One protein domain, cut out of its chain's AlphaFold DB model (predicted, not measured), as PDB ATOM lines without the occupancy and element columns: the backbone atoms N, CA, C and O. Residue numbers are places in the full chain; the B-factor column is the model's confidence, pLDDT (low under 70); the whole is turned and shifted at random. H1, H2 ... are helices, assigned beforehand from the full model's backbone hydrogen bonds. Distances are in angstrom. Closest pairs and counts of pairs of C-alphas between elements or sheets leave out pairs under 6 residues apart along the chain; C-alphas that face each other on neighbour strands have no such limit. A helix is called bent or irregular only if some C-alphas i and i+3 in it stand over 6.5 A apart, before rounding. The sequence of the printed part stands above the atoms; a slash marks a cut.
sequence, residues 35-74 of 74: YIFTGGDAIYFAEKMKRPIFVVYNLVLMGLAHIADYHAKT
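AT A GLANCE: This is residues 35 to 74 of the 74 residues of the protein "Type III pantothenate kinase" of bioreactor metagenome (UniProt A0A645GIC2). One straight helix, H2, makes a long arm that sticks out with residues 61 to 74 from a small, flat head of mostly loop, residues 35 to 58, which holds the short helix H1. In the head, the chain loops round so that residues 36 to 37 and residues 54 to 55, stretches too short to be named strands, pair side by side in parallel. The printed part has 40 residues with two named helices, H1 then H2, and no named strand; the class is all helix, with under half of the residues, 19 of 40, in named elements. The whole is only just extended, close to loose, with a radius of gyration of the C-alphas of 13.7 A, and it spans 44 by 17 by 7 A.

IN THESE COORDINATES: H2 is the longest helix, residues 59 to 72, and measures 20.0 A from C-alpha 59 at (-13.582, 26.112, 30.489) to C-alpha 72 at (-0.989, 14.438, 20.181). H1, residues 42 to 46, begins with C-alpha 42 at (-18.073, 33.291, 37.867) and has five residues.

HOW THE PARTS SIT: H2 and H1 are apart, with no C-alpha of the one within 8 A of the other. Residues 61 to 74 stand free, of which 61 to 72 belong to H2. Neither helix is bent. In both H1 and H2, every O i to N i+4 pair is within hydrogen-bond range.

THE WHOLE: The two C-alphas farthest apart, those of Lys 50 and Thr 74, are 44.5 A apart. The link from H1 to H2, residues 47 to 58, is long. The printed part has no cut and ends at residue 74, the chain's last residue. The mean pLDDT of the printed part is 90.9, and residue 74 is the one printed residue under 70.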
ATOM      1  N   TYR A  35     -27.022  26.416  31.707       93.75
ATOM      2  CA  TYR A  35     -26.222  27.628  31.841       93.75
ATOM      3  C   TYR A  35     -24.906  27.317  32.546       93.75
ATOM      4  O   TYR A  35     -24.892  26.837  33.682       93.75
ATOM      5  N   ILE A  36     -23.798  27.603  31.861       94.00
ATOM      6  CA  ILE A  36     -22.440  27.424  32.377       94.00
ATOM      7  C   ILE A  36     -21.785  28.795  32.514       94.00
ATOM      8  O   ILE A  36     -21.699  29.555  31.552       94.00
ATOM      9  N   PHE A  37     -21.308  29.095  33.714       94.06
ATOM     10  CA  PHE A  37     -20.548  30.288  34.050       94.06
ATOM     11  C   PHE A  37     -19.065  29.922  34.104       94.06
ATOM     12  O   PHE A  37     -18.675  28.908  34.677       94.06
ATOM     13  N   THR A  38     -18.222  30.753  33.505       94.75
ATOM     14  CA  THR A  38     -16.766  30.566  33.427       94.75
ATOM     15  C   THR A  38     -16.070  31.907  33.648       94.75
ATOM     16  O   THR A  38     -16.725  32.948  33.686       94.75
ATOM     17  N   GLY A  39     -14.742  31.904  33.776       91.81
ATOM     18  CA  GLY A  39     -13.952  33.111  34.018       91.81
ATOM     19  C   GLY A  39     -13.824  33.459  35.503       91.81
ATOM     20  O   GLY A  39     -14.339  32.752  36.369       91.81
ATOM     21  N   GLY A  40     -13.090  34.536  35.793       90.19
ATOM     22  CA  GLY A  40     -12.666  34.879  37.158       90.19
ATOM     23  C   GLY A  40     -13.818  35.193  38.114       90.19
ATOM     24  O   GLY A  40     -13.851  34.674  39.226       90.19
ATOM     25  N   ASP A  41     -14.806  35.966  37.661       90.25
ATOM     26  CA  ASP A  41     -15.921  36.420  38.505       90.25
ATOM     27  C   ASP A  41     -17.112  35.446  38.535       90.25
ATOM     28  O   ASP A  41     -18.166  35.758  39.084       90.25
ATOM     29  N   ALA A  42     -16.970  34.244  37.971       89.88
ATOM     30  CA  ALA A  42     -18.073  33.291  37.867       89.88
ATOM     31  C   ALA A  42     -18.703  32.944  39.230       89.88
ATOM     32  O   ALA A  42     -19.926  32.866  39.317       89.88
ATOM     33  N   ILE A  43     -17.902  32.805  40.303       88.00
ATOM     34  CA  ILE A  43     -18.420  32.597  41.679       88.00
ATOM     35  C   ILE A  43     -19.255  33.781  42.122       88.00
ATOM     36  O   ILE A  43     -20.347  33.605  42.652       88.00
ATOM     37  N   TYR A  44     -18.730  34.985  41.915       89.88
ATOM     38  CA  TYR A  44     -19.348  36.202  42.411       89.88
ATOM     39  C   TYR A  44     -20.776  36.356  41.876       89.88
ATOM     40  O   TYR A  44     -21.681  36.743  42.618       89.88
ATOM     41  N   PHE A  45     -20.994  36.025  40.601       88.62
ATOM     42  CA  PHE A  45     -22.331  36.017  40.013       88.62
ATOM     43  C   PHE A  45     -23.142  34.783  40.421       88.62
ATOM     44  O   PHE A  45     -24.328  34.924  40.716       88.62
ATOM     45  N   ALA A  46     -22.517  33.606  40.512       88.44
ATOM     46  CA  ALA A  46     -23.171  32.377  40.958       88.44
ATOM     47  C   ALA A  46     -23.818  32.518  42.340       88.44
ATOM     48  O   ALA A  46     -24.969  32.144  42.523       88.44
ATOM     49  N   GLU A  47     -23.107  33.119  43.295       90.06
ATOM     50  CA  GLU A  47     -23.596  33.345  44.660       90.06
ATOM     51  C   GLU A  47     -24.748  34.358  44.730       90.06
ATOM     52  O   GLU A  47     -25.500  34.387  45.706       90.06
ATOM     53  N   LYS A  48     -24.883  35.224  43.721       88.75
ATOM     54  CA  LYS A  48     -25.917  36.266  43.671       88.75
ATOM     55  C   LYS A  48     -27.178  35.834  42.941       88.75
ATOM     56  O   LYS A  48     -28.228  36.429  43.185       88.75
ATOM     57  N   MET A  49     -27.083  34.839  42.066       84.31
ATOM     58  CA  MET A  49     -28.224  34.319  41.326       84.31
ATOM     59  C   MET A  49     -28.969  33.251  42.119       84.31
ATOM     60  O   MET A  49     -28.388  32.475  42.870       84.31
ATOM     61  N   LYS A  50     -30.287  33.185  41.919       80.12
ATOM     62  CA  LYS A  50     -31.145  32.159  42.544       80.12
ATOM     63  C   LYS A  50     -31.433  30.967  41.627       80.12
ATOM     64  O   LYS A  50     -32.232  30.100  41.976       80.12
ATOM     65  N   ARG A  51     -30.840  30.950  40.431       81.69
ATOM     66  CA  ARG A  51     -31.102  29.965  39.378       81.69
ATOM     67  C   ARG A  51     -30.049  28.850  39.388       81.69
ATOM     68  O   ARG A  51     -28.892  29.123  39.702       81.69
ATOM     69  N   PRO A  52     -30.422  27.608  39.024       84.31
ATOM     70  CA  PRO A  52     -29.456  26.529  38.877       84.31
ATOM     71  C   PRO A  52     -28.509  26.840  37.715       84.31
ATOM     72  O   PRO A  52     -28.939  27.023  36.577       84.31
ATOM     73  N   ILE A  53     -27.217  26.895  38.018       90.81
ATOM     74  CA  ILE A  53     -26.140  27.087  37.048       90.81
ATOM     75  C   ILE A  53     -24.975  26.152  37.370       90.81
ATOM     76  O   ILE A  53     -24.861  25.643  38.488       90.81
ATOM     77  N   PHE A  54     -24.073  25.978  36.410       92.38
ATOM     78  CA  PHE A  54     -22.802  25.286  36.609       92.38
ATOM     79  C   PHE A  54     -21.649  26.276  36.505       92.38
ATOM     80  O   PHE A  54     -21.647  27.117  35.613       92.38
ATOM     81  N   VAL A  55     -20.650  26.164  37.381       91.75
ATOM     82  CA  VAL A  55     -19.446  27.003  37.323       91.75
ATOM     83  C   VAL A  55     -18.248  26.160  36.896       91.75
ATOM     84  O   VAL A  55     -17.940  25.150  37.524       91.75
ATOM     85  N   VAL A  56     -17.559  26.586  35.836       93.38
ATOM     86  CA  VAL A  56     -16.358  25.940  35.288       93.38
ATOM     87  C   VAL A  56     -15.317  27.016  34.962       93.38
ATOM     88  O   VAL A  56     -15.319  27.561  33.868       93.38
ATOM     89  N   TYR A  57     -14.409  27.343  35.892       89.94
ATOM     90  CA  TYR A  57     -13.474  28.485  35.748       89.94
ATOM     91  C   TYR A  57     -12.610  28.449  34.495       89.94
ATOM     92  O   TYR A  57     -12.408  29.462  33.829       89.94
ATOM     93  N   ASN A  58     -12.082  27.266  34.207       91.88
ATOM     94  CA  ASN A  58     -11.040  27.063  33.216       91.88
ATOM     95  C   ASN A  58     -11.614  26.466  31.933       91.88
ATOM     96  O   ASN A  58     -10.906  25.736  31.249       91.88
ATOM     97  N   LEU A  59     -12.881  26.749  31.605       95.56
ATOM     98  CA  LEU A  59     -13.582  26.112  30.489       95.56
ATOM     99  C   LEU A  59     -12.786  26.192  29.177       95.56
ATOM    100  O   LEU A  59     -12.628  25.189  28.484       95.56
ATOM    101  N   VAL A  60     -12.211  27.362  28.878       95.81
ATOM    102  CA  VAL A  60     -11.366  27.562  27.688       95.81
ATOM    103  C   VAL A  60     -10.095  26.716  27.756       95.81
ATOM    104  O   VAL A  60      -9.765  26.038  26.789       95.81
ATOM    105  N   LEU A  61      -9.396  26.708  28.894       96.31
ATOM    106  CA  LEU A  61      -8.164  25.929  29.061       96.31
ATOM    107  C   LEU A  61      -8.430  24.422  28.992       96.31
ATOM    108  O   LEU A  61      -7.652  23.701  28.377       96.31
ATOM    109  N   MET A  62      -9.541  23.953  29.563       96.38
ATOM    110  CA  MET A  62      -9.989  22.565  29.445       96.38
ATOM    111  C   MET A  62     -10.250  22.198  27.984       96.38
ATOM    112  O   MET A  62      -9.804  21.148  27.530       96.38
ATOM    113  N   GLY A  63     -10.924  23.076  27.235       96.50
ATOM    114  CA  GLY A  63     -11.153  22.885  25.804       96.50
ATOM    115  C   GLY A  63      -9.850  22.828  25.003       96.50
ATOM    116  O   GLY A  63      -9.666  21.923  24.194       96.50
ATOM    117  N   LEU A  64      -8.916  23.745  25.264       98.06
ATOM    118  CA  LEU A  64      -7.611  23.769  24.597       98.06
ATOM    119  C   LEU A  64      -6.773  22.526  24.915       98.06
ATOM    120  O   LEU A  64      -6.191  21.943  24.004       98.06
ATOM    121  N   ALA A  65      -6.741  22.093  26.178       97.69
ATOM    122  CA  ALA A  65      -6.061  20.865  26.580       97.69
ATOM    123  C   ALA A  65      -6.661  19.642  25.874       97.69
ATOM    124  O   ALA A  65      -5.927  18.812  25.347       97.69
ATOM    125  N   HIS A  66      -7.990  19.577  25.777       97.31
ATOM    126  CA  HIS A  66      -8.675  18.496  25.074       97.31
ATOM    127  C   HIS A  66      -8.323  18.446  23.579       97.31
ATOM    128  O   HIS A  66      -8.070  17.369  23.040       97.31
ATOM    129  N   ILE A  67      -8.259  19.605  22.913       97.81
ATOM    130  CA  ILE A  67      -7.835  19.707  21.508       97.81
ATOM    131  C   ILE A  67      -6.372  19.267  21.351       97.81
ATOM    132  O   ILE A  67      -6.054  18.501  20.442       97.81
ATOM    133  N   ALA A  68      -5.484  19.711  22.243       97.56
ATOM    134  CA  ALA A  68      -4.076  19.324  22.212       97.56
ATOM    135  C   ALA A  68      -3.893  17.805  22.392       97.56
ATOM    136  O   ALA A  68      -3.179  17.180  21.608       97.56
ATOM    137  N   ASP A  69      -4.593  17.202  23.356       97.31
ATOM    138  CA  ASP A  69      -4.566  15.757  23.613       97.31
ATOM    139  C   ASP A  69      -5.098  14.936  22.434       97.31
ATOM    140  O   ASP A  69      -4.617  13.828  22.188       97.31
ATOM    141  N   TYR A  70      -6.104  15.448  21.721       96.75
ATOM    142  CA  TYR A  70      -6.628  14.808  20.515       96.75
ATOM    143  C   TYR A  70      -5.558  14.757  19.421       96.75
ATOM    144  O   TYR A  70      -5.304  13.691  18.864       96.75
ATOM    145  N   HIS A  71      -4.883  15.880  19.165       95.69
ATOM    146  CA  HIS A  71      -3.869  15.958  18.115       95.69
ATOM    147  C   HIS A  71      -2.567  15.233  18.462       95.69
ATOM    148  O   HIS A  71      -1.942  14.685  17.563       95.69
ATOM    149  N   ALA A  72      -2.182  15.163  19.739       92.00
ATOM    150  CA  ALA A  72      -0.989  14.438  20.181       92.00
ATOM    151  C   ALA A  72      -1.094  12.907  20.022       92.00
ATOM    152  O   ALA A  72      -0.082  12.211  20.095       92.00
ATOM    153  N   LYS A  73      -2.309  12.372  19.846       77.00
ATOM    154  CA  LYS A  73      -2.581  10.938  19.635       77.00
ATOM    155  C   LYS A  73      -2.661  10.545  18.152       77.00
ATOM    156  O   LYS A  73      -2.900   9.371  17.868       77.00
ATOM    157  N   THR A  74      -2.489  11.507  17.246       54.75
ATOM    158  CA  THR A  74      -2.386  11.321  15.785       54.75
ATOM    159  C   THR A  74      -0.930  11.316  15.362       54.75
ATOM    160  O   THR A  74      -0.597  10.512  14.467       54.75
TER     161      THR A  74